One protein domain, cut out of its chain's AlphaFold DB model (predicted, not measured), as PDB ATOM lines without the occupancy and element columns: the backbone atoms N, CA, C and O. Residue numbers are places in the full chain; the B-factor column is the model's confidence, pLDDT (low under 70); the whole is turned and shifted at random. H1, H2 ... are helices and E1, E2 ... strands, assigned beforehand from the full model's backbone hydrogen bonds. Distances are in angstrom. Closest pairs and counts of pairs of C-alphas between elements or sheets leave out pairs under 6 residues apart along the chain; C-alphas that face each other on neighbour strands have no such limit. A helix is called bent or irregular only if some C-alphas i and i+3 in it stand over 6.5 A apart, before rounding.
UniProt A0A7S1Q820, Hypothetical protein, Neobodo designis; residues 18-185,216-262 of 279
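This is residues 18 to 185 and 216 to 262 of the 279 residues of the protein "Hypothetical protein" of Neobodo designis (UniProt A0A7S1Q820). A short helix, H5, forms the core of a mostly helical body, with a small three-stranded sheet packed on one side of it and H1 and the first part of H6 packed on others. H2 and H7 cross each other at the side of the body away from the sheet, and H8 packs on H1 and H6; the long axis runs from the loop tip at Lys 48, at the same end as H4, to the last residue of the long helix H6. The printed part has 215 residues, with three named strands followed by eight named helices, in the order E1, E2, E3, H1 to H8. The sheet has the order E1, E2, E3 and is antiparallel throughout. The class is mostly helix, and the whole is compact, with a radius of gyration of the C-alphas of 17.5 A, though elongated, spanning 64 by 38 by 33 A.

E1, residues 23 to 27, E2, residues 34 to 38, and E3, residues 58 to 60, form a meander, each strand the antiparallel neighbour of the one before. E1 and E2 are a hairpin at 150 degrees, with N 25 and O 36 within hydrogen-bond range at 2.8 A and N 38 and O 23 at 2.8 A. E2 and E3 are a hairpin at 154 degrees, with N 59 and O 37 at 2.8 A. H5, residues 146 to 154, is on the sheet at a height of 7.1 A over it. It lies over E3 and runs across the strands, at 67 degrees to E3 on the local plane; the closest C-alphas are those of Leu 60 and Gly 151, 5.0 A apart. H1, residues 63 to 74, is on the sheet but only grazes it, with residues 63 to 69. H1 and H5 touch at a steep tilt of 44 degrees, opposite ways, closest at the C-alphas of Val 69 and His 147, 6.3 A. H6, residues 160 to 185, touches H5 with residues 160 to 166 alone, about perpendicular at 88 degrees; the closest C-alphas, of Val 150 and Gly 162, are 3.8 A apart. H8, residues 254 to 262, touches H6 at 56 degrees, a steep tilt, closest at the C-alphas of Ala 173 and Ala 257, 5.1 A. H8 also touches H1, closest at the C-alphas of Ala 64 and Leu 259, 5.0 A. H7, residues 224 to 240, touches H6, closest at the C-alphas of Pro 160 and Phe 240, 4.2 A. With residues 224 to 229 alone H7 touches H2, residues 77 to 87, closest at the C-alphas of Ala 80 and Pro 225, 5.3 A. H3, residues 89 to 109, and H2 touch only at the corner, closest at the C-alphas of Leu 85 and Gly 92, 4.5 A. H4, residues 112 to 122, is close to H3 but not clearly touching it, with the C-alphas of Leu 107 and Arg 115 closest at 5.8 A. H4 and H5 are apart. In H1, H2, H4, H5, H6 and H8 every O i to N i+4 pair is within hydrogen-bond range; in H3 13 of 17 are, in H7 9 of 13.

E1 begins at C-alpha 23, (24.464, 114.591, 121.073), and is 10.8 A long; E2 is 10.3 A and E3 6.8 A. H1 measures 16.1 A, H2 15.2 A, H4 14.9 A and H5 12.3 A. H3 measures 31.6 A and is only just irregular, with C-alphas 105 and 108 6.8 A apart. H6, 37.4 A, ends at C-alpha 185, (54.802, 84.629, 105.873). H7, 16.7 A, is irregular, with C-alphas 234 and 237 9.4 A apart and a kink of 91 degrees near residue 234. H8, 12.1 A, ends at C-alpha 262, (45.401, 106.619, 107.154).

The two C-alphas farthest apart, of Lys 48 and Thr 185, are 65.2 A apart. Residues 186 to 215 are not printed, and C-alphas 185 and 216 are 14.8 A apart across the cut. The links E2 to E3, H4 to H5 and H7 to H8 are long. The mean pLDDT of the printed part is 89.8, with residues 124 to 130 and 216 to 217 under 70.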
ATOM      1  N   PHE A  18      27.342 127.889 117.936       78.00
ATOM      2  CA  PHE A  18      27.652 127.504 116.570       78.00
ATOM      3  C   PHE A  18      28.556 126.268 116.533       78.00
ATOM      4  O   PHE A  18      29.692 126.299 117.009       78.00
ATOM      5  N   ARG A  19      28.053 125.186 115.922       73.44
ATOM      6  CA  ARG A  19      28.745 123.886 115.806       73.44
ATOM      7  C   ARG A  19      29.042 123.200 117.136       73.44
ATOM      8  O   ARG A  19      29.899 122.315 117.191       73.44
ATOM      9  N   ARG A  20      28.338 123.575 118.201       82.88
ATOM     10  CA  ARG A  20      28.365 122.813 119.441       82.88
ATOM     11  C   ARG A  20      27.505 121.556 119.257       82.88
ATOM     12  O   ARG A  20      26.345 121.687 118.877       82.88
ATOM     13  N   PRO A  21      28.053 120.355 119.493       87.25
ATOM     14  CA  PRO A  21      27.277 119.131 119.375       87.25
ATOM     15  C   PRO A  21      26.219 119.058 120.482       87.25
ATOM     16  O   PRO A  21      26.511 119.355 121.641       87.25
ATOM     17  N   ASP A  22      25.011 118.632 120.118       87.81
ATOM     18  CA  ASP A  22      23.909 118.377 121.056       87.81
ATOM     19  C   ASP A  22      23.979 116.952 121.608       87.81
ATOM     20  O   ASP A  22      23.579 116.686 122.736       87.81
ATOM     21  N   GLU A  23      24.459 116.020 120.783       93.19
ATOM     22  CA  GLU A  23      24.464 114.591 121.073       93.19
ATOM     23  C   GLU A  23      25.595 113.898 120.309       93.19
ATOM     24  O   GLU A  23      25.956 114.299 119.198       93.19
ATOM     25  N   VAL A  24      26.128 112.823 120.884       96.00
ATOM     26  CA  VAL A  24      26.969 111.867 120.160       96.00
ATOM     27  C   VAL A  24      26.056 110.807 119.553       96.00
ATOM     28  O   VAL A  24      25.486 110.008 120.287       96.00
ATOM     29  N   ALA A  25      25.920 110.814 118.229       95.88
ATOM     30  CA  ALA A  25      25.061 109.883 117.497       95.88
ATOM     31  C   ALA A  25      25.747 108.532 117.237       95.88
ATOM     32  O   ALA A  25      25.070 107.526 117.070       95.88
ATOM     33  N   TYR A  26      27.083 108.509 117.201       97.31
ATOM     34  CA  TYR A  26      27.872 107.289 117.033       97.31
ATOM     35  C   TYR A  26      29.244 107.430 117.695       97.31
ATOM     36  O   TYR A  26      29.871 108.499 117.625       97.31
ATOM     37  N   ARG A  27      29.720 106.346 118.316       96.88
ATOM     38  CA  ARG A  27      31.043 106.246 118.947       96.88
ATOM     39  C   ARG A  27      31.880 105.191 118.241       96.88
ATOM     40  O   ARG A  27      31.361 104.154 117.852       96.88
ATOM     41  N   ALA A  28      33.173 105.461 118.110       95.25
ATOM     42  CA  ALA A  28      34.129 104.478 117.620       95.25
ATOM     43  C   ALA A  28      34.184 103.267 118.569       95.25
ATOM     44  O   ALA A  28      34.300 103.450 119.780       95.25
ATOM     45  N   VAL A  29      34.140 102.051 118.019       93.06
ATOM     46  CA  VAL A  29      34.066 100.801 118.797       93.06
ATOM     47  C   VAL A  29      35.287 100.618 119.700       93.06
ATOM     48  O   VAL A  29      35.139 100.341 120.886       93.06
ATOM     49  N   GLY A  30      36.496 100.826 119.166       86.94
ATOM     50  CA  GLY A  30      37.733 100.636 119.929       86.94
ATOM     51  C   GLY A  30      38.041 101.755 120.929       86.94
ATOM     52  O   GLY A  30      38.388 101.484 122.075       86.94
ATOM     53  N   SER A  31      37.938 103.021 120.512       88.44
ATOM     54  CA  SER A  31      38.358 104.166 121.340       88.44
ATOM     55  C   SER A  31      37.236 104.781 122.183       88.44
ATOM     56  O   SER A  31      37.512 105.562 123.092       88.44
ATOM     57  N   GLY A  32      35.966 104.500 121.872       93.00
ATOM     58  CA  GLY A  32      34.803 105.159 122.480       93.00
ATOM     59  C   GLY A  32      34.650 106.644 122.109       93.00
ATOM     60  O   GLY A  32      33.702 107.307 122.559       93.00
ATOM     61  N   GLU A  33      35.559 107.187 121.293       93.00
ATOM     62  CA  GLU A  33      35.543 108.584 120.877       93.00
ATOM     63  C   GLU A  33      34.299 108.892 120.030       93.00
ATOM     64  O   GLU A  33      33.860 108.051 119.237       93.00
ATOM     65  N   PRO A  34      33.716 110.099 120.154       95.12
ATOM     66  CA  PRO A  34      32.660 110.541 119.256       95.12
ATOM     67  C   PRO A  34      33.133 110.489 117.803       95.12
ATOM     68  O   PRO A  34      34.108 111.140 117.429       95.12
ATOM     69  N   ALA A  35      32.416 109.721 116.990       96.06
ATOM     70  CA  ALA A  35      32.684 109.609 115.565       96.06
ATOM     71  C   ALA A  35      31.644 110.331 114.724       96.06
ATOM     72  O   ALA A  35      32.001 110.953 113.721       96.06
ATOM     73  N   VAL A  36      30.396 110.361 115.187       97.25
ATOM     74  CA  VAL A  36      29.371 111.253 114.653       97.25
ATOM     75  C   VAL A  36      28.711 112.010 115.787       97.25
ATOM     76  O   VAL A  36      28.283 111.428 116.783       97.25
ATOM     77  N   THR A  37      28.585 113.319 115.610       95.25
ATOM     78  CA  THR A  37      27.821 114.173 116.517       95.25
ATOM     79  C   THR A  37      26.647 114.802 115.798       95.25
ATOM     80  O   THR A  37      26.783 115.261 114.661       95.25
ATOM     81  N   ARG A  38      25.510 114.892 116.481       93.19
ATOM     82  CA  ARG A  38      24.389 115.707 116.033       93.19
ATOM     83  C   ARG A  38      24.609 117.160 116.448       93.19
ATOM     84  O   ARG A  38      24.991 117.414 117.586       93.19
ATOM     85  N   CYS A  39      24.374 118.094 115.534       90.94
ATOM     86  CA  CYS A  39      24.437 119.528 115.793       90.94
ATOM     87  C   CYS A  39      23.306 120.252 115.048       90.94
ATOM     88  O   CYS A  39      23.398 120.507 113.844       90.94
ATOM     89  N   THR A  40      22.259 120.625 115.776       87.25
ATOM     90  CA  THR A  40      21.134 121.449 115.311       87.25
ATOM     91  C   THR A  40      21.477 122.940 115.362       87.25
ATOM     92  O   THR A  40      20.982 123.726 114.557       87.25
ATOM     93  N   HIS A  41      22.449 123.333 116.190       81.12
ATOM     94  CA  HIS A  41      22.965 124.703 116.308       81.12
ATOM     95  C   HIS A  41      24.023 125.048 115.238       81.12
ATOM     96  O   HIS A  41      25.072 125.629 115.512       81.12
ATOM     97  N   ALA A  42      23.772 124.680 113.978       76.56
ATOM     98  CA  ALA A  42      24.679 124.944 112.850       76.56
ATOM     99  C   ALA A  42      24.295 126.190 112.022       76.56
ATOM    100  O   ALA A  42      24.824 126.404 110.926       76.56
ATOM    101  N   GLY A  43      23.366 127.005 112.525       80.94
ATOM    102  CA  GLY A  43      22.933 128.245 111.891       80.94
ATOM    103  C   GLY A  43      24.013 129.334 111.888       80.94
ATOM    104  O   GLY A  43      24.816 129.451 112.812       80.94
ATOM    105  N   LYS A  44      24.042 130.163 110.842       79.94
ATOM    106  CA  LYS A  44      25.034 131.240 110.676       79.94
ATOM    107  C   LYS A  44      24.364 132.597 110.559       79.94
ATOM    108  O   LYS A  44      23.416 132.759 109.789       79.94
ATOM    109  N   VAL A  45      24.945 133.594 111.218       78.81
ATOM    110  CA  VAL A  45      24.617 135.006 111.000       78.81
ATOM    111  C   VAL A  45      25.741 135.650 110.187       78.81
ATOM    112  O   VAL A  45      26.880 135.728 110.636       78.81
ATOM    113  N   LYS A  46      25.438 136.107 108.965       76.31
ATOM    114  CA  LYS A  46      26.386 136.832 108.099       76.31
ATOM    115  C   LYS A  46      25.769 138.146 107.623       76.31
ATOM    116  O   LYS A  46      25.033 138.189 106.632       76.31
ATOM    117  N   GLY A  47      26.091 139.232 108.324       80.19
ATOM    118  CA  GLY A  47      25.501 140.548 108.074       80.19
ATOM    119  C   GLY A  47      23.986 140.508 108.276       80.19
ATOM    120  O   GLY A  47      23.515 140.159 109.350       80.19
ATOM    121  N   LYS A  48      23.216 140.821 107.226       76.50
ATOM    122  CA  LYS A  48      21.740 140.771 107.254       76.50
ATOM    123  C   LYS A  48      21.152 139.372 107.008       76.50
ATOM    124  O   LYS A  48      19.940 139.213 107.098       76.50
ATOM    125  N   LYS A  49      21.970 138.378 106.642       75.75
ATOM    126  CA  LYS A  49      21.507 137.012 106.356       75.75
ATOM    127  C   LYS A  49      21.605 136.162 107.619       75.75
ATOM    128  O   LYS A  49      22.692 136.030 108.178       75.75
ATOM    129  N   ILE A  50      20.484 135.572 108.019       77.38
ATOM    130  CA  ILE A  50      20.388 134.633 109.137       77.38
ATOM    131  C   ILE A  50      19.989 133.277 108.556       77.38
ATOM    132  O   ILE A  50      19.018 133.181 107.810       77.38
ATOM    133  N   SER A  51      20.758 132.246 108.875       79.69
ATOM    134  CA  SER A  51      20.395 130.845 108.677       79.69
ATOM    135  C   SER A  51      20.190 130.256 110.061       79.69
ATOM    136  O   SER A  51      21.105 130.320 110.877       79.69
ATOM    137  N   TYR A  52      18.993 129.743 110.338       80.38
ATOM    138  CA  TYR A  52      18.640 129.212 111.660       80.38
ATOM    139  C   TYR A  52      19.277 127.841 111.908       80.38
ATOM    140  O   TYR A  52      19.618 127.509 113.038       80.38
ATOM    141  N   ILE A  53      19.511 127.086 110.836       86.00
ATOM    142  CA  ILE A  53      20.166 125.782 110.847       86.00
ATOM    143  C   ILE A  53      20.869 125.535 109.505       86.00
ATOM    144  O   ILE A  53      20.509 126.138 108.490       86.00
ATOM    145  N   GLY A  54      21.890 124.676 109.503       86.75
ATOM    146  CA  GLY A  54      22.542 124.182 108.290       86.75
ATOM    147  C   GLY A  54      21.893 122.898 107.752       86.75
ATOM    148  O   GLY A  54      21.221 122.186 108.488       86.75
ATOM    149  N   PRO A  55      22.128 122.539 106.481       88.25
ATOM    150  CA  PRO A  55      21.513 121.351 105.886       88.25
ATOM    151  C   PRO A  55      22.140 120.026 106.346       88.25
ATOM    152  O   PRO A  55      21.593 118.960 106.085       88.25
ATOM    153  N   THR A  56      23.292 120.084 107.018       91.88
ATOM    154  CA  THR A  56      23.989 118.933 107.604       91.88
ATOM    155  C   THR A  56      23.879 119.018 109.121       91.88
ATOM    156  O   THR A  56      24.338 119.989 109.721       91.88
ATOM    157  N   VAL A  57      23.255 118.007 109.720       93.25
ATOM    158  CA  VAL A  57      22.970 117.912 111.158       93.25
ATOM    159  C   VAL A  57      23.790 116.798 111.806       93.25
ATOM    160  O   VAL A  57      24.187 116.944 112.957       93.25
ATOM    161  N   PHE A  58      24.110 115.728 111.074       95.25
ATOM    162  CA  PHE A  58      25.023 114.675 111.524       95.25
ATOM    163  C   PHE A  58      26.429 114.942 110.983       95.25
ATOM    164  O   PHE A  58      26.667 114.895 109.776       95.25
ATOM    165  N   TRP A  59      27.353 115.258 111.885       94.62
ATOM    166  CA  TRP A  59      28.712 115.679 111.566       94.62
ATOM    167  C   TRP A  59      29.708 114.575 111.887       94.62
ATOM    168  O   TRP A  59      29.776 114.105 113.022       94.62
ATOM    169  N   LEU A  60      30.510 114.209 110.890       95.00
ATOM    170  CA  LEU A  60      31.638 113.300 111.051       95.00
ATOM    171  C   LEU A  60      32.759 114.003 111.829       95.00
ATOM    172  O   LEU A  60      33.249 115.049 111.396       95.00
ATOM    173  N   THR A  61      33.139 113.452 112.980       94.00
ATOM    174  CA  THR A  61      34.053 114.099 113.941       94.00
ATOM    175  C   THR A  61      35.293 113.275 114.276       94.00
ATOM    176  O   THR A  61      36.312 113.867 114.632       94.00
ATOM    177  N   HIS A  62      35.265 111.948 114.104       94.69
ATOM    178  CA  HIS A  62      36.448 111.116 114.346       94.69
ATOM    179  C   HIS A  62      37.552 111.434 113.334       94.69
ATOM    180  O   HIS A  62      37.335 111.372 112.122       94.69
ATOM    181  N   ALA A  63      38.754 111.751 113.824       93.50
ATOM    182  CA  ALA A  63      39.829 112.305 113.005       93.50
ATOM    183  C   ALA A  63      40.280 111.357 111.886       93.50
ATOM    184  O   ALA A  63      40.440 111.790 110.747       93.50
ATOM    185  N   ALA A  64      40.466 110.066 112.174       95.50
ATOM    186  CA  ALA A  64      40.884 109.114 111.145       95.50
ATOM    187  C   ALA A  64      39.802 108.906 110.084       95.50
ATOM    188  O   ALA A  64      40.096 108.893 108.892       95.50
ATOM    189  N   LEU A  65      38.541 108.825 110.517       97.06
ATOM    190  CA  LEU A  65      37.421 108.596 109.611       97.06
ATOM    191  C   LEU A  65      37.164 109.823 108.727       97.06
ATOM    192  O   LEU A  65      36.994 109.692 107.521       97.06
ATOM    193  N   ALA A  66      37.228 111.029 109.291       96.38
ATOM    194  CA  ALA A  66      37.158 112.258 108.510       96.38
ATOM    195  C   ALA A  66      38.326 112.374 107.516       96.38
ATOM    196  O   ALA A  66      38.108 112.726 106.362       96.38
ATOM    197  N   ASN A  67      39.557 112.038 107.919       95.44
ATOM    198  CA  ASN A  67      40.710 112.120 107.017       95.44
ATOM    199  C   ASN A  67      40.627 111.120 105.863       95.44
ATOM    200  O   ASN A  67      40.879 111.507 104.723       95.44
ATOM    201  N   ILE A  68      40.237 109.867 106.118       96.94
ATOM    202  CA  ILE A  68      40.125 108.889 105.032       96.94
ATOM    203  C   ILE A  68      38.980 109.244 104.074       96.94
ATOM    204  O   ILE A  68      39.145 109.153 102.861       96.94
ATOM    205  N   VAL A  69      37.853 109.751 104.585       97.62
ATOM    206  CA  VAL A  69      36.745 110.215 103.737       97.62
ATOM    207  C   VAL A  69      37.160 111.441 102.917       97.62
ATOM    208  O   VAL A  69      36.906 111.487 101.714       97.62
ATOM    209  N   ALA A  70      37.875 112.400 103.513       96.00
ATOM    210  CA  ALA A  70      38.455 113.528 102.783       96.00
ATOM    211  C   ALA A  70      39.460 113.077 101.714       96.00
ATOM    212  O   ALA A  70      39.528 113.671 100.636       96.00
ATOM    213  N   ARG A  71      40.220 112.010 101.982       95.06
ATOM    214  CA  ARG A  71      41.114 111.392 101.003       95.06
ATOM    215  C   ARG A  71      40.326 110.835  99.820       95.06
ATOM    216  O   ARG A  71      40.645 111.171  98.683       95.06
ATOM    217  N   TYR A  72      39.263 110.072 100.072       96.88
ATOM    218  CA  TYR A  72      38.385 109.563  99.015       96.88
ATOM    219  C   TYR A  72      37.814 110.698  98.157       96.88
ATOM    220  O   TYR A  72      37.848 110.626  96.931       96.88
ATOM    221  N   GLU A  73      37.355 111.789  98.780       96.62
ATOM    222  CA  GLU A  73      36.874 112.975  98.060       96.62
ATOM    223  C   GLU A  73      37.971 113.619  97.199       96.62
ATOM    224  O   GLU A  73      37.728 113.931  96.030       96.62
ATOM    225  N   ARG A  74      39.185 113.781  97.746       95.25
ATOM    226  CA  ARG A  74      40.347 114.343  97.037       95.25
ATOM    227  C   ARG A  74      40.710 113.527  95.797       95.25
ATOM    228  O   ARG A  74      41.069 114.119  94.783       95.25
ATOM    229  N   PHE A  75      40.586 112.204  95.864       94.38
ATOM    230  CA  PHE A  75      40.838 111.299  94.741       94.38
ATOM    231  C   PHE A  75      39.592 111.044  93.878       94.38
ATOM    232  O   PHE A  75      39.493 110.034  93.192       94.38
ATOM    233  N   GLY A  76      38.641 111.983  93.856       95.75
ATOM    234  CA  GLY A  76      37.530 111.975  92.900       95.75
ATOM    235  C   GLY A  76      36.298 111.190  93.346       95.75
ATOM    236  O   GLY A  76      35.383 111.009  92.544       95.75
ATOM    237  N   GLY A  77      36.223 110.773  94.612       96.00
ATOM    238  CA  GLY A  77      35.141 109.927  95.112       96.00
ATOM    239  C   GLY A  77      33.744 110.519  94.969       96.00
ATOM    240  O   GLY A  77      32.818 109.790  94.635       96.00
ATOM    241  N   VAL A  78      33.590 111.839  95.109       96.62
ATOM    242  CA  VAL A  78      32.297 112.507  94.864       96.62
ATOM    243  C   VAL A  78      31.834 112.284  93.425       96.62
ATOM    244  O   VAL A  78      30.730 111.799  93.204       96.62
ATOM    245  N   LYS A  79      32.697 112.573  92.442       96.12
ATOM    246  CA  LYS A  79      32.363 112.418  91.018       96.12
ATOM    247  C   LYS A  79      32.111 110.958  90.647       96.12
ATOM    248  O   LYS A  79      31.217 110.684  89.855       96.12
ATOM    249  N   ALA A  80      32.890 110.039  91.218       95.75
ATOM    250  CA  ALA A  80      32.720 108.609  90.992       95.75
ATOM    251  C   ALA A  80      31.353 108.124  91.495       95.75
ATOM    252  O   ALA A  80      30.634 107.455  90.761       95.75
ATOM    253  N   VAL A  81      30.960 108.518  92.711       96.94
ATOM    254  CA  VAL A  81      29.639 108.183  93.260       96.94
ATOM    255  C   VAL A  81      28.521 108.818  92.430       96.94
ATOM    256  O   VAL A  81      27.564 108.132  92.099       96.94
ATOM    257  N   GLU A  82      28.640 110.088  92.031       96.75
ATOM    258  CA  GLU A  82      27.639 110.730  91.163       96.75
ATOM    259  C   GLU A  82      27.478 110.031  89.808       96.75
ATOM    260  O   GLU A  82      26.365 109.972  89.286       96.75
ATOM    261  N   ALA A  83      28.566 109.523  89.220       95.81
ATOM    262  CA  ALA A  83      28.496 108.723  87.999       95.81
ATOM    263  C   ALA A  83      27.732 107.415  88.255       95.81
ATOM    264  O   ALA A  83      26.765 107.130  87.552       95.81
ATOM    265  N   MET A  84      28.066 106.698  89.333       94.94
ATOM    266  CA  MET A  84      27.371 105.462  89.716       94.94
ATOM    267  C   MET A  84      25.879 105.682  89.976       94.94
ATOM    268  O   MET A  84      25.073 104.878  89.536       94.94
ATOM    269  N   LEU A  85      25.487 106.777  90.636       94.94
ATOM    270  CA  LEU A  85      24.074 107.103  90.879       94.94
ATOM    271  C   LEU A  85      23.275 107.316  89.586       94.94
ATOM    272  O   LEU A  85      22.067 107.094  89.567       94.94
ATOM    273  N   LYS A  86      23.929 107.796  88.523       95.00
ATOM    274  CA  LYS A  86      23.302 108.024  87.213       95.00
ATOM    275  C   LYS A  86      23.236 106.746  86.379       95.00
ATOM    276  O   LYS A  86      22.306 106.593  85.594       95.00
ATOM    277  N   GLU A  87      24.223 105.869  86.528       94.25
ATOM    278  CA  GLU A  87      24.342 104.617  85.777       94.25
ATOM    279  C   GLU A  87      23.523 103.481  86.410       94.25
ATOM    280  O   GLU A  87      22.830 102.747  85.704       94.25
ATOM    281  N   ASP A  88      23.555 103.354  87.737       93.38
ATOM    282  CA  ASP A  88      22.801 102.362  88.501       93.38
ATOM    283  C   ASP A  88      21.505 102.977  89.041       93.38
ATOM    284  O   ASP A  88      21.469 103.664  90.068       93.38
ATOM    285  N   LYS A  89      20.406 102.677  88.346       93.00
ATOM    286  CA  LYS A  89      19.065 103.140  88.711       93.00
ATOM    287  C   LYS A  89      18.660 102.729  90.131       93.00
ATOM    288  O   LYS A  89      18.047 103.533  90.828       93.00
ATOM    289  N   ALA A  90      18.991 101.514  90.569       91.50
ATOM    290  CA  ALA A  90      18.602 101.043  91.898       91.50
ATOM    291  C   ALA A  90      19.357 101.814  92.990       91.50
ATOM    292  O   ALA A  90      18.767 102.203  93.999       91.50
ATOM    293  N   PHE A  91      20.644 102.095  92.769       93.88
ATOM    294  CA  PHE A  91      21.425 102.931  93.678       93.88
ATOM    295  C   PHE A  91      20.909 104.378  93.706       93.88
ATOM    296  O   PHE A  91      20.747 104.955  94.785       93.88
ATOM    297  N   GLY A  92      20.578 104.940  92.540       94.44
ATOM    298  CA  GLY A  92      19.955 106.258  92.417       94.44
ATOM    299  C   GLY A  92      18.637 106.368  93.191       94.44
ATOM    300  O   GLY A  92      18.457 107.308  93.961       94.44
ATOM    301  N   GLU A  93      17.735 105.393  93.060       94.50
ATOM    302  CA  GLU A  93      16.448 105.372  93.775       94.50
ATOM    303  C   GLU A  93      16.624 105.285  95.299       94.50
ATOM    304  O   GLU A  93      15.987 106.044  96.037       94.50
ATOM    305  N   LEU A  94      17.539 104.434  95.778       95.25
ATOM    306  CA  LEU A  94      17.885 104.364  97.203       95.25
ATOM    307  C   LEU A  94      18.445 105.698  97.713       95.25
ATOM    308  O   LEU A  94      18.148 106.121  98.833       95.25
ATOM    309  N   TYR A  95      19.263 106.372  96.904       95.62
ATOM    310  CA  TYR A  95      19.826 107.665  97.270       95.62
ATOM    311  C   TYR A  95      18.751 108.749  97.361       95.62
ATOM    312  O   TYR A  95      18.727 109.494  98.344       95.62
ATOM    313  N   LEU A  96      17.818 108.791  96.410       93.50
ATOM    314  CA  LEU A  96      16.692 109.724  96.450       93.50
ATOM    315  C   LEU A  96      15.838 109.521  97.705       93.50
ATOM    316  O   LEU A  96      15.591 110.484  98.431       93.50
ATOM    317  N   ALA A  97      15.493 108.271  98.027       93.69
ATOM    318  CA  ALA A  97      14.766 107.936  99.252       93.69
ATOM    319  C   ALA A  97      15.536 108.331 100.529       93.69
ATOM    320  O   ALA A  97      14.935 108.680 101.549       93.69
ATOM    321  N   SER A  98      16.875 108.339 100.483       94.81
ATOM    322  CA  SER A  98      17.703 108.744 101.625       94.81
ATOM    323  C   SER A  98      17.559 110.224 101.994       94.81
ATOM    324  O   SER A  98      17.781 110.587 103.153       94.81
ATOM    325  N   HIS A  99      17.165 111.093 101.053       93.31
ATOM    326  CA  HIS A  99      16.880 112.493 101.375       93.31
ATOM    327  C   HIS A  99      15.651 112.611 102.276       93.31
ATOM    328  O   HIS A  99      15.717 113.321 103.279       93.31
ATOM    329  N   ASP A 100      14.582 111.873 101.983       92.06
ATOM    330  CA  ASP A 100      13.366 111.868 102.801       92.06
ATOM    331  C   ASP A 100      13.613 111.219 104.165       92.06
ATOM    332  O   ASP A 100      13.214 111.768 105.194       92.06
ATOM    333  N   ALA A 101      14.363 110.110 104.201       95.06
ATOM    334  CA  ALA A 101      14.779 109.474 105.451       95.06
ATOM    335  C   ALA A 101      15.584 110.439 106.342       95.06
ATOM    336  O   ALA A 101      15.366 110.518 107.553       95.06
ATOM    337  N   TYR A 102      16.477 111.229 105.741       95.38
ATOM    338  CA  TYR A 102      17.227 112.256 106.454       95.38
ATOM    339  C   TYR A 102      16.326 113.364 107.005       95.38
ATOM    340  O   TYR A 102      16.468 113.746 108.168       95.38
ATOM    341  N   VAL A 103      15.379 113.865 106.209       93.38
ATOM    342  CA  VAL A 103      14.412 114.880 106.658       93.38
ATOM    343  C   VAL A 103      13.580 114.342 107.828       93.38
ATOM    344  O   VAL A 103      13.478 115.009 108.858       93.38
ATOM    345  N   ALA A 104      13.068 113.114 107.720       94.69
ATOM    346  CA  ALA A 104      12.300 112.452 108.774       94.69
ATOM    347  C   ALA A 104      13.111 112.263 110.068       94.69
ATOM    348  O   ALA A 104      12.570 112.402 111.165       94.69
ATOM    349  N   ALA A 105      14.418 112.010 109.961       95.12
ATOM    350  CA  ALA A 105      15.306 111.937 111.117       95.12
ATOM    351  C   ALA A 105      15.596 113.320 111.729       95.12
ATOM    352  O   ALA A 105      15.734 113.443 112.948       95.12
ATOM    353  N   VAL A 106      15.694 114.377 110.927       93.62
ATOM    354  CA  VAL A 106      16.076 115.708 111.419       93.62
ATOM    355  C   VAL A 106      14.895 116.470 112.020       93.62
ATOM    356  O   VAL A 106      15.013 116.952 113.146       93.62
ATOM    357  N   LEU A 107      13.757 116.572 111.319       92.50
ATOM    358  CA  LEU A 107      12.672 117.495 111.693       92.50
ATOM    359  C   LEU A 107      12.147 117.325 113.129       92.50
ATOM    360  O   LEU A 107      11.990 118.347 113.799       92.50
ATOM    361  N   PRO A 108      11.920 116.105 113.663       93.12
ATOM    362  CA  PRO A 108      11.418 115.933 115.029       93.12
ATOM    363  C   PRO A 108      12.351 116.488 116.114       93.12
ATOM    364  O   PRO A 108      11.912 116.711 117.236       93.12
ATOM    365  N   ARG A 109      13.629 116.709 115.783       90.00
ATOM    366  CA  ARG A 109      14.679 117.174 116.703       90.00
ATOM    367  C   ARG A 109      14.879 118.689 116.659       90.00
ATOM    368  O   ARG A 109      15.724 119.205 117.386       90.00
ATOM    369  N   LEU A 110      14.147 119.388 115.791       88.75
ATOM    370  CA  LEU A 110      14.261 120.830 115.616       88.75
ATOM    371  C   LEU A 110      13.138 121.566 116.359       88.75
ATOM    372  O   LEU A 110      11.974 121.152 116.248       88.75
ATOM    373  N   PRO A 111      13.455 122.682 117.047       87.25
ATOM    374  CA  PRO A 111      12.462 123.671 117.456       87.25
ATOM    375  C   PRO A 111      11.677 124.201 116.250       87.25
ATOM    376  O   PRO A 111      12.200 124.208 115.133       87.25
ATOM    377  N   ASP A 112      10.460 124.690 116.482       87.38
ATOM    378  CA  ASP A 112       9.517 125.080 115.422       87.38
ATOM    379  C   ASP A 112      10.130 126.038 114.389       87.38
ATOM    380  O   ASP A 112      10.103 125.755 113.196       87.38
ATOM    381  N   GLU A 113      10.817 127.096 114.826       84.12
ATOM    382  CA  GLU A 113      11.435 128.070 113.911       84.12
ATOM    383  C   GLU A 113      12.564 127.465 113.053       84.12
ATOM    384  O   GLU A 113      12.705 127.780 111.869       84.12
ATOM    385  N   GLN A 114      13.376 126.565 113.624       87.62
ATOM    386  CA  GLN A 114      14.409 125.855 112.860       87.62
ATOM    387  C   GLN A 114      13.782 124.857 111.889       87.62
ATOM    388  O   GLN A 114      14.293 124.686 110.783       87.62
ATOM    389  N   ARG A 115      12.684 124.210 112.290       89.44
ATOM    390  CA  ARG A 115      11.933 123.257 111.475       89.44
ATOM    391  C   ARG A 115      11.302 123.941 110.268       89.44
ATOM    392  O   ARG A 115      11.506 123.480 109.150       89.44
ATOM    393  N   GLU A 116      10.611 125.058 110.479       88.00
ATOM    394  CA  GLU A 116      10.038 125.884 109.413       88.00
ATOM    395  C   GLU A 116      11.121 126.352 108.440       88.00
ATOM    396  O   GLU A 116      10.992 126.166 107.229       88.00
ATOM    397  N   PHE A 117      12.239 126.870 108.965       87.31
ATOM    398  CA  PHE A 117      13.370 127.272 108.134       87.31
ATOM    399  C   PHE A 117      13.937 126.094 107.334       87.31
ATOM    400  O   PHE A 117      14.235 126.249 106.147       87.31
ATOM    401  N   PHE A 118      14.108 124.930 107.968       88.69
ATOM    402  CA  PHE A 118      14.650 123.736 107.328       88.69
ATOM    403  C   PHE A 118      13.754 123.289 106.168       88.69
ATOM    404  O   PHE A 118      14.259 123.057 105.072       88.69
ATOM    405  N   VAL A 119      12.435 123.248 106.376       88.06
ATOM    406  CA  VAL A 119      11.461 122.932 105.325       88.06
ATOM    407  C   VAL A 119      11.534 123.963 104.196       88.06
ATOM    408  O   VAL A 119      11.790 123.619 103.046       88.06
ATOM    409  N   GLU A 120      11.452 125.254 104.504       86.19
ATOM    410  CA  GLU A 120      11.486 126.306 103.478       86.19
ATOM    411  C   GLU A 120      12.781 126.306 102.632       86.19
ATOM    412  O   GLU A 120      12.776 126.725 101.470       86.19
ATOM    413  N   HIS A 121      13.911 125.851 103.184       84.81
ATOM    414  CA  HIS A 121      15.217 125.982 102.528       84.81
ATOM    415  C   HIS A 121      15.821 124.675 102.018       84.81
ATOM    416  O   HIS A 121      16.665 124.739 101.117       84.81
ATOM    417  N   TYR A 122      15.457 123.524 102.587       85.56
ATOM    418  CA  TYR A 122      16.158 122.253 102.371       85.56
ATOM    419  C   TYR A 122      15.240 121.055 102.114       85.56
ATOM    420  O   TYR A 122      15.754 120.004 101.726       85.56
ATOM    421  N   SER A 123      13.925 121.165 102.333       79.62
ATOM    422  CA  SER A 123      13.022 120.031 102.115       79.62
ATOM    423  C   SER A 123      11.593 120.443 101.783       79.62
ATOM    424  O   SER A 123      10.953 121.146 102.553       79.62
ATOM    425  N   GLY A 124      11.036 119.904 100.704       65.38
ATOM    426  CA  GLY A 124       9.630 120.080 100.347       65.38
ATOM    427  C   GLY A 124       9.431 120.750  98.986       65.38
ATOM    428  O   GLY A 124      10.379 121.276  98.399       65.38
ATOM    429  N   PRO A 125       8.188 120.747  98.472       58.09
ATOM    430  CA  PRO A 125       7.879 121.137  97.093       58.09
ATOM    431  C   PRO A 125       8.176 122.611  96.782       58.09
ATOM    432  O   PRO A 125       8.386 122.963  95.625       58.09
ATOM    433  N   ASN A 126       8.243 123.458  97.812       56.84
ATOM    434  CA  ASN A 126       8.453 124.902  97.691       56.84
ATOM    435  C   ASN A 126       9.828 125.362  98.206       56.84
ATOM    436  O   ASN A 126      10.020 126.559  98.431       56.84
ATOM    437  N   ALA A 127      10.776 124.439  98.426       64.25
ATOM    438  CA  ALA A 127      12.098 124.809  98.917       64.25
ATOM    439  C   ALA A 127      12.768 125.821  97.968       64.25
ATOM    440  O   ALA A 127      12.788 125.630  96.746       64.25
ATOM    441  N   LYS A 128      13.314 126.921  98.513       63.00
ATOM    442  CA  LYS A 128      13.953 127.985  97.712       63.00
ATOM    443  C   LYS A 128      15.189 127.453  96.978       63.00
ATOM    444  O   LYS A 128      16.302 127.424  97.518       63.00
ATOM    445  N   GLY A 129      14.971 127.089  95.714       59.09
ATOM    446  CA  GLY A 129      15.894 126.300  94.904       59.09
ATOM    447  C   GLY A 129      15.779 124.833  95.304       59.09
ATOM    448  O   GLY A 129      15.937 124.538  96.480       59.09
ATOM    449  N   ARG A 130      15.488 123.955  94.334       63.16
ATOM    450  CA  ARG A 130      15.274 122.496  94.450       63.16
ATOM    451  C   ARG A 130      16.369 121.810  95.282       63.16
ATOM    452  O   ARG A 130      17.317 121.267  94.732       63.16
ATOM    453  N   LYS A 131      16.292 121.911  96.604       76.62
ATOM    454  CA  LYS A 131      17.326 121.443  97.522       76.62
ATOM    455  C   LYS A 131      16.850 120.183  98.200       76.62
ATOM    456  O   LYS A 131      15.734 120.149  98.708       76.62
ATOM    457  N   TYR A 132      17.718 119.182  98.214       76.44
ATOM    458  CA  TYR A 132      17.389 117.858  98.717       76.44
ATOM    459  C   TYR A 132      18.146 117.579 100.014       76.44
ATOM    460  O   TYR A 132      19.376 117.498 100.013       76.44
ATOM    461  N   GLY A 133      17.398 117.422 101.110       79.19
ATOM    462  CA  GLY A 133      17.809 116.805 102.375       79.19
ATOM    463  C   GLY A 133      19.259 117.057 102.810       79.19
ATOM    464  O   GLY A 133      19.723 118.197 102.890       79.19
ATOM    465  N   ASN A 134      19.968 115.968 103.132       86.12
ATOM    466  CA  ASN A 134      21.338 116.001 103.645       86.12
ATOM    467  C   ASN A 134      22.273 116.835 102.756       86.12
ATOM    468  O   ASN A 134      22.340 116.638 101.546       86.12
ATOM    469  N   ALA A 135      23.006 117.768 103.369       84.88
ATOM    470  CA  ALA A 135      23.943 118.684 102.709       84.88
ATOM    471  C   ALA A 135      23.319 119.692 101.708       84.88
ATOM    472  O   ALA A 135      24.033 120.606 101.264       84.88
ATOM    473  N   ALA A 136      22.003 119.599 101.454       82.12
ATOM    474  CA  ALA A 136      21.171 120.444 100.594       82.12
ATOM    475  C   ALA A 136      21.760 120.661  99.201       82.12
ATOM    476  O   ALA A 136      22.129 121.778  98.814       82.12
ATOM    477  N   VAL A 137      21.862 119.557  98.470       84.81
ATOM    478  CA  VAL A 137      22.291 119.523  97.070       84.81
ATOM    479  C   VAL A 137      21.205 120.085  96.151       84.81
ATOM    480  O   VAL A 137      20.030 119.988  96.481       84.81
ATOM    481  N   GLY A 138      21.587 120.716  95.037       84.31
ATOM    482  CA  GLY A 138      20.650 121.408  94.134       84.31
ATOM    483  C   GLY A 138      20.029 120.535  93.039       84.31
ATOM    484  O   GLY A 138      19.070 120.954  92.395       84.31
ATOM    485  N   GLU A 139      20.577 119.340  92.819       87.00
ATOM    486  CA  GLU A 139      20.093 118.368  91.837       87.00
ATOM    487  C   GLU A 139      19.916 116.995  92.513       87.00
ATOM    488  O   GLU A 139      20.751 116.648  93.356       87.00
ATOM    489  N   PRO A 140      18.887 116.200  92.152       86.56
ATOM    490  CA  PRO A 140      18.498 115.000  92.902       86.56
ATOM    491  C   PRO A 140      19.613 113.962  93.079       86.56
ATOM    492  O   PRO A 140      19.731 113.359  94.134       86.56
ATOM    493  N   LEU A 141      20.445 113.763  92.052       92.06
ATOM    494  CA  LEU A 141      21.538 112.779  92.052       92.06
ATOM    495  C   LEU A 141      22.921 113.416  92.246       92.06
ATOM    496  O   LEU A 141      23.938 112.790  91.960       92.06
ATOM    497  N   SER A 142      22.967 114.679  92.678       92.94
ATOM    498  CA  SER A 142      24.238 115.335  92.993       92.94
ATOM    499  C   SER A 142      24.664 115.052  94.428       92.94
ATOM    500  O   SER A 142      23.832 114.867  95.317       92.94
ATOM    501  N   VAL A 143      25.973 115.022  94.655       94.81
ATOM    502  CA  VAL A 143      26.608 114.709  95.937       94.81
ATOM    503  C   VAL A 143      27.527 115.865  96.297       94.81
ATOM    504  O   VAL A 143      28.436 116.226  95.557       94.81
ATOM    505  N   LYS A 144      27.311 116.476  97.464       93.94
ATOM    506  CA  LYS A 144      28.147 117.602  97.906       93.94
ATOM    507  C   LYS A 144      29.463 117.143  98.524       93.94
ATOM    508  O   LYS A 144      30.510 117.714  98.232       93.94
ATOM    509  N   CYS A 145      29.384 116.172  99.430       96.50
ATOM    510  CA  CYS A 145      30.519 115.580 100.129       96.50
ATOM    511  C   CYS A 145      30.121 114.216 100.709       96.50
ATOM    512  O   CYS A 145      28.993 114.031 101.164       96.50
ATOM    513  N   LEU A 146      31.059 113.275 100.738       97.94
ATOM    514  CA  LEU A 146      30.909 111.953 101.345       97.94
ATOM    515  C   LEU A 146      30.796 112.036 102.874       97.94
ATOM    516  O   LEU A 146      30.089 111.231 103.474       97.94
ATOM    517  N   HIS A 147      31.415 113.037 103.511       97.81
ATOM    518  CA  HIS A 147      31.354 113.226 104.970       97.81
ATOM    519  C   HIS A 147      29.923 113.280 105.510       97.81
ATOM    520  O   HIS A 147      29.619 112.671 106.535       97.81
ATOM    521  N   ALA A 148      29.044 114.014 104.824       96.69
ATOM    522  CA  ALA A 148      27.656 114.163 105.240       96.69
ATOM    523  C   ALA A 148      26.892 112.834 105.126       96.69
ATOM    524  O   ALA A 148      26.075 112.514 105.989       96.69
ATOM    525  N   HIS A 149      27.177 112.047 104.087       98.06
ATOM    526  CA  HIS A 149      26.564 110.739 103.862       98.06
ATOM    527  C   HIS A 149      27.014 109.709 104.898       98.06
ATOM    528  O   HIS A 149      26.171 109.048 105.502       98.06
ATOM    529  N   VAL A 150      28.321 109.632 105.167       98.50
ATOM    530  CA  VAL A 150      28.886 108.774 106.222       98.50
ATOM    531  C   VAL A 150      28.331 109.162 107.593       98.50
ATOM    532  O   VAL A 150      27.901 108.295 108.348       98.50
ATOM    533  N   GLY A 151      28.272 110.465 107.892       97.69
ATOM    534  CA  GLY A 151      27.689 110.972 109.133       97.69
ATOM    535  C   GLY A 151      26.235 110.536 109.323       97.69
ATOM    536  O   GLY A 151      25.875 110.066 110.397       97.69
ATOM    537  N   ALA A 152      25.406 110.642 108.281       97.12
ATOM    538  CA  ALA A 152      24.014 110.193 108.337       97.12
ATOM    539  C   ALA A 152      23.895 108.671 108.534       97.12
ATOM    540  O   ALA A 152      23.159 108.242 109.419       97.12
ATOM    541  N   ALA A 153      24.651 107.870 107.772       98.00
ATOM    542  CA  ALA A 153      24.611 106.407 107.866       98.00
ATOM    543  C   ALA A 153      24.962 105.902 109.273       98.00
ATOM    544  O   ALA A 153      24.221 105.110 109.849       98.00
ATOM    545  N   LEU A 154      26.055 106.402 109.856       97.81
ATOM    546  CA  LEU A 154      26.486 106.001 111.200       97.81
ATOM    547  C   LEU A 154      25.575 106.544 112.306       97.81
ATOM    548  O   LEU A 154      25.498 105.948 113.372       97.81
ATOM    549  N   ALA A 155      24.834 107.627 112.055       96.75
ATOM    550  CA  ALA A 155      23.774 108.093 112.950       96.75
ATOM    551  C   ALA A 155      22.481 107.251 112.866       96.75
ATOM    552  O   ALA A 155      21.462 107.643 113.436       96.75
ATOM    553  N   GLY A 156      22.493 106.133 112.130       95.94
ATOM    554  CA  GLY A 156      21.341 105.247 111.960       95.94
ATOM    555  C   GLY A 156      20.304 105.752 110.956       95.94
ATOM    556  O   GLY A 156      19.187 105.241 110.921       95.94
ATOM    557  N   VAL A 157      20.635 106.756 110.141       96.56
ATOM    558  CA  VAL A 157      19.755 107.232 109.067       96.56
ATOM    559  C   VAL A 157      20.078 106.458 107.789       96.56
ATOM    560  O   VAL A 157      21.232 106.501 107.356       96.56
ATOM    561  N   PRO A 158      19.097 105.804 107.134       96.44
ATOM    562  CA  PRO A 158      19.321 105.134 105.857       96.44
ATOM    563  C   PRO A 158      20.011 106.060 104.851       96.44
ATOM    564  O   PRO A 158      19.469 107.093 104.457       96.44
ATOM    565  N   ASN A 159      21.239 105.716 104.463       97.44
ATOM    566  CA  ASN A 159      22.008 106.476 103.488       97.44
ATOM    567  C   ASN A 159      22.935 105.540 102.696       97.44
ATOM    568  O   ASN A 159      23.956 105.106 103.236       97.44
ATOM    569  N   PRO A 160      22.622 105.234 101.424       97.50
ATOM    570  CA  PRO A 160      23.314 104.170 100.703       97.50
ATOM    571  C   PRO A 160      24.748 104.540 100.323       97.50
ATOM    572  O   PRO A 160      25.623 103.680 100.316       97.50
ATOM    573  N   ILE A 161      25.024 105.829 100.090       97.81
ATOM    574  CA  ILE A 161      26.390 106.322  99.875       97.81
ATOM    575  C   ILE A 161      27.207 106.150 101.158       97.81
ATOM    576  O   ILE A 161      28.314 105.618 101.123       97.81
ATOM    577  N   GLY A 162      26.663 106.582 102.299       98.12
ATOM    578  CA  GLY A 162      27.341 106.469 103.589       98.12
ATOM    579  C   GLY A 162      27.613 105.019 103.980       98.12
ATOM    580  O   GLY A 162      28.730 104.704 104.391       98.12
ATOM    581  N   ALA A 163      26.629 104.136 103.787       97.88
ATOM    582  CA  ALA A 163      26.763 102.699 104.012       97.88
ATOM    583  C   ALA A 163      27.872 102.085 103.145       97.88
ATOM    584  O   ALA A 163      28.767 101.422 103.673       97.88
ATOM    585  N   ALA A 164      27.865 102.381 101.841       97.44
ATOM    586  CA  ALA A 164      28.859 101.865 100.905       97.44
ATOM    587  C   ALA A 164      30.268 102.344 101.239       97.44
ATOM    588  O   ALA A 164      31.199 101.542 101.225       97.44
ATOM    589  N   VAL A 165      30.434 103.621 101.600       98.06
ATOM    590  CA  VAL A 165      31.733 104.156 102.028       98.06
ATOM    591  C   VAL A 165      32.216 103.471 103.310       98.06
ATOM    592  O   VAL A 165      33.373 103.068 103.361       98.06
ATOM    593  N   CYS A 166      31.352 103.267 104.313       98.19
ATOM    594  CA  CYS A 166      31.742 102.579 105.551       98.19
ATOM    595  C   CYS A 166      32.187 101.137 105.285       98.19
ATOM    596  O   CYS A 166      33.269 100.734 105.713       98.19
ATOM    597  N   ARG A 167      31.384 100.371 104.534       96.38
ATOM    598  CA  ARG A 167      31.713  98.983 104.180       96.38
ATOM    599  C   ARG A 167      32.989  98.902 103.343       96.38
ATOM    600  O   ARG A 167      33.837  98.059 103.616       96.38
ATOM    601  N   TYR A 168      33.161  99.809 102.381       96.50
ATOM    602  CA  TYR A 168      34.385  99.908 101.586       96.50
ATOM    603  C   TYR A 168      35.616 100.169 102.461       96.50
ATOM    604  O   TYR A 168      36.635  99.505 102.293       96.50
ATOM    605  N   THR A 169      35.529 101.094 103.423       97.31
ATOM    606  CA  THR A 169      36.625 101.380 104.360       97.31
ATOM    607  C   THR A 169      37.012 100.144 105.174       97.31
ATOM    608  O   THR A 169      38.201  99.839 105.275       97.31
ATOM    609  N   VAL A 170      36.033  99.403 105.703       96.19
ATOM    610  CA  VAL A 170      36.283  98.154 106.442       96.19
ATOM    611  C   VAL A 170      36.923  97.096 105.533       96.19
ATOM    612  O   VAL A 170      37.946  96.517 105.896       96.19
ATOM    613  N   ALA A 171      36.392  96.900 104.323       94.38
ATOM    614  CA  ALA A 171      36.912  95.922 103.366       94.38
ATOM    615  C   ALA A 171      38.348  96.246 102.912       94.38
ATOM    616  O   ALA A 171      39.202  95.362 102.867       94.38
ATOM    617  N   MET A 172      38.653  97.521 102.650       94.19
ATOM    618  CA  MET A 172      40.003  97.983 102.307       94.19
ATOM    619  C   MET A 172      41.004  97.733 103.437       94.19
ATOM    620  O   MET A 172      42.131  97.309 103.183       94.19
ATOM    621  N   ALA A 173      40.610  97.974 104.689       95.31
ATOM    622  CA  ALA A 173      41.473  97.697 105.833       95.31
ATOM    623  C   ALA A 173      41.696  96.188 106.031       95.31
ATOM    624  O   ALA A 173      42.808  95.772 106.351       95.31
ATOM    625  N   ALA A 174      40.673  95.360 105.804       93.75
ATOM    626  CA  ALA A 174      40.817  93.905 105.817       93.75
ATOM    627  C   ALA A 174      41.785  93.423 104.720       93.75
ATOM    628  O   ALA A 174      42.679  92.622 104.991       93.75
ATOM    629  N   ALA A 175      41.677  93.978 103.509       92.94
ATOM    630  CA  ALA A 175      42.581  93.688 102.398       92.94
ATOM    631  C   ALA A 175      44.037  94.059 102.713       92.94
ATOM    632  O   ALA A 175      44.961  93.296 102.425       92.94
ATOM    633  N   LEU A 176      44.245  95.218 103.345       93.50
ATOM    634  CA  LEU A 176      45.559  95.646 103.817       93.50
ATOM    635  C   LEU A 176      46.138  94.651 104.831       93.50
ATOM    636  O   LEU A 176      47.260  94.179 104.643       93.50
ATOM    637  N   LYS A 177      45.362  94.280 105.857       93.06
ATOM    638  CA  LYS A 177      45.787  93.305 106.876       93.06
ATOM    639  C   LYS A 177      46.180  91.965 106.248       93.06
ATOM    640  O   LYS A 177      47.225  91.417 106.594       93.06
ATOM    641  N   ALA A 178      45.393  91.468 105.292       91.44
ATOM    642  CA  ALA A 178      45.687  90.223 104.580       91.44
ATOM    643  C   ALA A 178      47.004  90.306 103.782       91.44
ATOM    644  O   ALA A 178      47.830  89.395 103.850       91.44
ATOM    645  N   ARG A 179      47.250  91.422 103.079       89.31
ATOM    646  CA  ARG A 179      48.509  91.660 102.344       89.31
ATOM    647  C   ARG A 179      49.720  91.719 103.274       89.31
ATOM    648  O   ARG A 179      50.777  91.182 102.943       89.31
ATOM    649  N   GLU A 180      49.589  92.371 104.425       90.31
ATOM    650  CA  GLU A 180      50.660  92.445 105.422       90.31
ATOM    651  C   GLU A 180      50.962  91.084 106.051       90.31
ATOM    652  O   GLU A 180      52.133  90.757 106.248       90.31
ATOM    653  N   ALA A 181      49.934  90.280 106.338       89.56
ATOM    654  CA  ALA A 181      50.105  88.916 106.829       89.56
ATOM    655  C   ALA A 181      50.842  88.042 105.801       89.56
ATOM    656  O   ALA A 181      51.840  87.412 106.148       89.56
ATOM    657  N   ALA A 182      50.433  88.095 104.528       88.31
ATOM    658  CA  ALA A 182      51.078  87.353 103.445       88.31
ATOM    659  C   ALA A 182      52.559  87.740 103.246       88.31
ATOM    660  O   ALA A 182      53.402  86.878 102.996       88.31
ATOM    661  N   ARG A 183      52.904  89.029 103.402       87.69
ATOM    662  CA  ARG A 183      54.304  89.496 103.347       87.69
ATOM    663  C   ARG A 183      55.150  88.960 104.498       87.69
ATOM    664  O   ARG A 183      56.312  88.629 104.286       87.69
ATOM    665  N   ARG A 184      54.581  88.870 105.706       86.88
ATOM    666  CA  ARG A 184      55.286  88.311 106.870       86.88
ATOM    667  C   ARG A 184      55.581  86.827 106.673       86.88
ATOM    668  O   ARG A 184      56.710  86.413 106.918       86.88
ATOM    669  N   THR A 185      54.618  86.063 106.156       83.69
ATOM    670  CA  THR A 185      54.802  84.629 105.873       83.69
ATOM    671  C   THR A 185      55.799  84.369 104.746       83.69
ATOM    672  O   THR A 185      56.558  83.409 104.819       83.69
ATOM    673  N   ALA A 216      41.133  89.670  99.881       52.00
ATOM    674  CA  ALA A 216      42.445  89.395  99.284       52.00
ATOM    675  C   ALA A 216      42.625  89.980  97.866       52.00
ATOM    676  O   ALA A 216      43.752  90.192  97.418       52.00
ATOM    677  N   THR A 217      41.525  90.278  97.165       59.53
ATOM    678  CA  THR A 217      41.535  90.763  95.772       59.53
ATOM    679  C   THR A 217      41.425  92.281  95.642       59.53
ATOM    680  O   THR A 217      41.570  92.813  94.541       59.53
ATOM    681  N   MET A 218      41.153  93.010  96.733       71.75
ATOM    682  CA  MET A 218      41.069  94.469  96.673       71.75
ATOM    683  C   MET A 218      42.446  95.086  96.458       71.75
ATOM    684  O   MET A 218      43.429  94.699  97.096       71.75
ATOM    685  N   ASP A 219      42.501  96.085  95.579       76.69
ATOM    686  CA  ASP A 219      43.697  96.882  95.413       76.69
ATOM    687  C   ASP A 219      43.774  97.998  96.455       76.69
ATOM    688  O   ASP A 219      42.982  98.933  96.446       76.69
ATOM    689  N   VAL A 220      44.730  97.891  97.378       79.56
ATOM    690  CA  VAL A 220      44.985  98.903  98.408       79.56
ATOM    691  C   VAL A 220      45.818 100.031  97.803       79.56
ATOM    692  O   VAL A 220      47.026 100.112  98.000       79.56
ATOM    693  N   THR A 221      45.157 100.867  97.008       84.06
ATOM    694  CA  THR A 221      45.722 102.062  96.372       84.06
ATOM    695  C   THR A 221      44.801 103.263  96.566       84.06
ATOM    696  O   THR A 221      43.628 103.123  96.919       84.06
ATOM    697  N   ASP A 222      45.329 104.457  96.293       81.75
ATOM    698  CA  ASP A 222      44.578 105.719  96.337       81.75
ATOM    699  C   ASP A 222      43.614 105.922  95.157       81.75
ATOM    700  O   ASP A 222      42.948 106.955  95.067       81.75
ATOM    701  N   ASP A 223      43.493 104.939  94.263       89.56
ATOM    702  CA  ASP A 223      42.548 104.959  93.146       89.56
ATOM    703  C   ASP A 223      41.127 104.619  93.622       89.56
ATOM    704  O   ASP A 223      40.552 103.568  93.322       89.56
ATOM    705  N   PHE A 224      40.568 105.526  94.425       91.00
ATOM    706  CA  PHE A 224      39.231 105.373  94.983       91.00
ATOM    707  C   PHE A 224      38.170 105.096  93.906       91.00
ATOM    708  O   PHE A 224      37.417 104.144  94.099       91.00
ATOM    709  N   PRO A 225      38.077 105.836  92.778       91.69
ATOM    710  CA  PRO A 225      37.024 105.612  91.790       91.69
ATOM    711  C   PRO A 225      36.984 104.173  91.270       91.69
ATOM    712  O   PRO A 225      35.916 103.558  91.271       91.69
ATOM    713  N   ARG A 226      38.138 103.612  90.887       91.75
ATOM    714  CA  ARG A 226      38.222 102.237  90.378       91.75
ATOM    715  C   ARG A 226      37.924 101.214  91.469       91.75
ATOM    716  O   ARG A 226      37.109 100.314  91.264       91.75
ATOM    717  N   ASN A 227      38.563 101.350  92.630       90.62
ATOM    718  CA  ASN A 227      38.457 100.368  93.710       90.62
ATOM    719  C   ASN A 227      37.056 100.353  94.333       90.62
ATOM    720  O   ASN A 227      36.514  99.283  94.615       90.62
ATOM    721  N   PHE A 228      36.447 101.529  94.491       92.81
ATOM    722  CA  PHE A 228      35.090 101.674  95.003       92.81
ATOM    723  C   PHE A 228      34.055 101.120  94.018       92.81
ATOM    724  O   PHE A 228      33.184 100.358  94.429       92.81
ATOM    725  N   ALA A 229      34.186 101.403  92.716       91.06
ATOM    726  CA  ALA A 229      33.306 100.822  91.697       91.06
ATOM    727  C   ALA A 229      33.387  99.286  91.687       91.06
ATOM    728  O   ALA A 229      32.362  98.606  91.709       91.06
ATOM    729  N   ALA A 230      34.602  98.729  91.732       90.81
ATOM    730  CA  ALA A 230      34.806  97.283  91.799       90.81
ATOM    731  C   ALA A 230      34.245  96.671  93.095       90.81
ATOM    732  O   ALA A 230      33.740  95.549  93.087       90.81
ATOM    733  N   PHE A 231      34.343  97.377  94.224       92.12
ATOM    734  CA  PHE A 231      33.724  96.965  95.483       92.12
ATOM    735  C   PHE A 231      32.194  96.923  95.369       92.12
ATOM    736  O   PHE A 231      31.593  95.890  95.669       92.12
ATOM    737  N   VAL A 232      31.575  98.002  94.886       90.88
ATOM    738  CA  VAL A 232      30.118  98.101  94.720       90.88
ATOM    739  C   VAL A 232      29.600  97.033  93.756       90.88
ATOM    740  O   VAL A 232      28.662  96.316  94.093       90.88
ATOM    741  N   ALA A 233      30.249  96.847  92.603       88.94
ATOM    742  CA  ALA A 233      29.839  95.856  91.606       88.94
ATOM    743  C   ALA A 233      29.822  94.417  92.157       88.94
ATOM    744  O   ALA A 233      28.951  93.623  91.796       88.94
ATOM    745  N   ARG A 234      30.761  94.082  93.052       88.31
ATOM    746  CA  ARG A 234      30.843  92.763  93.697       88.31
ATOM    747  C   ARG A 234      29.783  92.567  94.777       88.31
ATOM    748  O   ARG A 234      29.148  91.520  94.817       88.31
ATOM    749  N   ASN A 235      29.576  93.579  95.616       86.75
ATOM    750  CA  ASN A 235      28.723  93.481  96.806       86.75
ATOM    751  C   ASN A 235      27.250  93.841  96.536       86.75
ATOM    752  O   ASN A 235      26.377  93.526  97.340       86.75
ATOM    753  N   LYS A 236      26.948  94.482  95.398       85.81
ATOM    754  CA  LYS A 236      25.590  94.817  94.943       85.81
ATOM    755  C   LYS A 236      24.766  95.487  96.055       85.81
ATOM    756  O   LYS A 236      25.213  96.460  96.652       85.81
ATOM    757  N   LYS A 237      23.563  94.967  96.336       81.56
ATOM    758  CA  LYS A 237      22.613  95.531  97.306       81.56
ATOM    759  C   LYS A 237      23.196  95.636  98.710       81.56
ATOM    760  O   LYS A 237      22.906  96.607  99.404       81.56
ATOM    761  N   ASP A 238      24.054  94.695  99.095       85.00
ATOM    762  CA  ASP A 238      24.648  94.684 100.426       85.00
ATOM    763  C   ASP A 238      25.580  95.885 100.607       85.00
ATOM    764  O   ASP A 238      25.649  96.448 101.693       85.00
ATOM    765  N   ALA A 239      26.224  96.378  99.542       83.38
ATOM    766  CA  ALA A 239      27.044  97.586  99.618       83.38
ATOM    767  C   ALA A 239      26.252  98.808 100.115       83.38
ATOM    768  O   ALA A 239      26.820  99.682 100.759       83.38
ATOM    769  N   PHE A 240      24.951  98.879  99.839       91.75
ATOM    770  CA  PHE A 240      24.149 100.092 100.000       91.75
ATOM    771  C   PHE A 240      23.376 100.170 101.320       91.75
ATOM    772  O   PHE A 240      22.565 101.080 101.494       91.75
ATOM    773  N   THR A 241      23.599  99.249 102.261       91.38
ATOM    774  CA  THR A 241      22.888  99.255 103.545       91.38
ATOM    775  C   THR A 241      23.770  98.838 104.720       91.38
ATOM    776  O   THR A 241      24.706  98.047 104.589       91.38
ATOM    777  N   LEU A 242      23.466  99.387 105.895       89.56
ATOM    778  CA  LEU A 242      23.980  98.913 107.185       89.56
ATOM    779  C   LEU A 242      22.901  98.161 107.976       89.56
ATOM    780  O   LEU A 242      23.116  97.797 109.124       89.56
ATOM    781  N   GLU A 243      21.735  97.918 107.377       87.75
ATOM    782  CA  GLU A 243      20.705  97.077 107.978       87.75
ATOM    783  C   GLU A 243      21.247  95.661 108.212       87.75
ATOM    784  O   GLU A 243      21.934  95.096 107.360       87.75
ATOM    785  N   GLY A 244      20.991  95.120 109.404       86.88
ATOM    786  CA  GLY A 244      21.538  93.834 109.842       86.88
ATOM    787  C   GLY A 244      23.030  93.850 110.201       86.88
ATOM    788  O   GLY A 244      23.532  92.838 110.680       86.88
ATOM    789  N   VAL A 245      23.740  94.970 110.019       88.50
ATOM    790  CA  VAL A 245      25.126  95.136 110.476       88.50
ATOM    791  C   VAL A 245      25.110  95.717 111.885       88.50
ATOM    792  O   VAL A 245      24.583  96.809 112.104       88.50
ATOM    793  N   ASP A 246      25.739  95.033 112.839       91.19
ATOM    794  CA  ASP A 246      26.022  95.643 114.136       91.19
ATOM    795  C   ASP A 246      27.199  96.616 113.999       91.19
ATOM    796  O   ASP A 246      28.369  96.250 114.123       91.19
ATOM    797  N   ILE A 247      26.877  97.884 113.736       91.12
ATOM    798  CA  ILE A 247      27.855  98.969 113.575       91.12
ATOM    799  C   ILE A 247      28.630  99.297 114.861       91.12
ATOM    800  O   ILE A 247      29.574 100.089 114.817       91.12
ATOM    801  N   ASN A 248      28.224  98.726 116.001       89.38
ATOM    802  CA  ASN A 248      28.915  98.859 117.282       89.38
ATOM    803  C   ASN A 248      29.781  97.630 117.611       89.38
ATOM    804  O   ASN A 248      30.462  97.630 118.636       89.38
ATOM    805  N   SER A 249      29.768  96.598 116.762       91.19
ATOM    806  CA  SER A 249      30.589  95.400 116.940       91.19
ATOM    807  C   SER A 249      32.041  95.630 116.520       91.19
ATOM    808  O   SER A 249      32.342  96.439 115.639       91.19
ATOM    809  N   ALA A 250      32.956  94.859 117.112       86.62
ATOM    810  CA  ALA A 250      34.361  94.847 116.702       86.62
ATOM    811  C   ALA A 250      34.550  94.360 115.252       86.62
ATOM    812  O   ALA A 250      35.506  94.763 114.590       86.62
ATOM    813  N   ASP A 251      33.613  93.552 114.743       86.62
ATOM    814  CA  ASP A 251      33.611  93.061 113.361       86.62
ATOM    815  C   ASP A 251      33.365  94.184 112.340       86.62
ATOM    816  O   ASP A 251      33.768  94.070 111.180       86.62
ATOM    817  N   PHE A 252      32.767  95.301 112.770       91.75
ATOM    818  CA  PHE A 252      32.518  96.481 111.942       91.75
ATOM    819  C   PHE A 252      33.167  97.757 112.510       91.75
ATOM    820  O   PHE A 252      32.575  98.838 112.508       91.75
ATOM    821  N   ASP A 253      34.422  97.674 112.966       95.12
ATOM    822  CA  ASP A 253      35.167  98.853 113.433       95.12
ATOM    823  C   ASP A 253      35.631  99.756 112.270       95.12
ATOM    824  O   ASP A 253      36.796  99.768 111.857       95.12
ATOM    825  N   VAL A 254      34.706 100.561 111.737       97.38
ATOM    826  CA  VAL A 254      34.975 101.515 110.647       97.38
ATOM    827  C   VAL A 254      36.003 102.586 111.038       97.38
ATOM    828  O   VAL A 254      36.756 103.071 110.190       97.38
ATOM    829  N   CYS A 255      36.072 102.958 112.318       97.25
ATOM    830  CA  CYS A 255      36.999 103.981 112.803       97.25
ATOM    831  C   CYS A 255      38.425 103.434 112.919       97.25
ATOM    832  O   CYS A 255      39.366 104.109 112.490       97.25
ATOM    833  N   GLY A 256      38.585 102.211 113.431       96.50
ATOM    834  CA  GLY A 256      39.855 101.489 113.426       96.50
ATOM    835  C   GLY A 256      40.320 101.147 112.011       96.50
ATOM    836  O   GLY A 256      41.495 101.337 111.690       96.50
ATOM    837  N   ALA A 257      39.403 100.749 111.123       97.12
ATOM    838  CA  ALA A 257      39.697 100.544 109.704       97.12
ATOM    839  C   ALA A 257      40.214 101.829 109.036       97.12
ATOM    840  O   ALA A 257      41.247 101.814 108.365       97.12
ATOM    841  N   ALA A 258      39.548 102.963 109.277       97.06
ATOM    842  CA  ALA A 258      40.003 104.260 108.793       97.06
ATOM    843  C   ALA A 258      41.395 104.627 109.325       97.06
ATOM    844  O   ALA A 258      42.224 105.122 108.566       97.06
ATOM    845  N   LEU A 259      41.672 104.367 110.608       96.44
ATOM    846  CA  LEU A 259      42.986 104.621 111.201       96.44
ATOM    847  C   LEU A 259      44.082 103.788 110.532       96.44
ATOM    848  O   LEU A 259      45.113 104.351 110.167       96.44
ATOM    849  N   ALA A 260      43.848 102.491 110.320       96.12
ATOM    850  CA  ALA A 260      44.801 101.616 109.640       96.12
ATOM    851  C   ALA A 260      45.126 102.122 108.225       96.12
ATOM    852  O   ALA A 260      46.294 102.206 107.851       96.12
ATOM    853  N   LEU A 261      44.106 102.535 107.465       96.00
ATOM    854  CA  LEU A 261      44.299 103.072 106.117       96.00
ATOM    855  C   LEU A 261      45.018 104.424 106.115       96.00
ATOM    856  O   LEU A 261      45.893 104.638 105.283       96.00
ATOM    857  N   VAL A 262      44.691 105.333 107.040       95.06
ATOM    858  CA  VAL A 262      45.401 106.619 107.154       95.06
ATOM    859  C   VAL A 262      46.873 106.390 107.482       95.06
ATOM    860  O   VAL A 262      47.731 106.949 106.811       95.06
TER     861      VAL A 262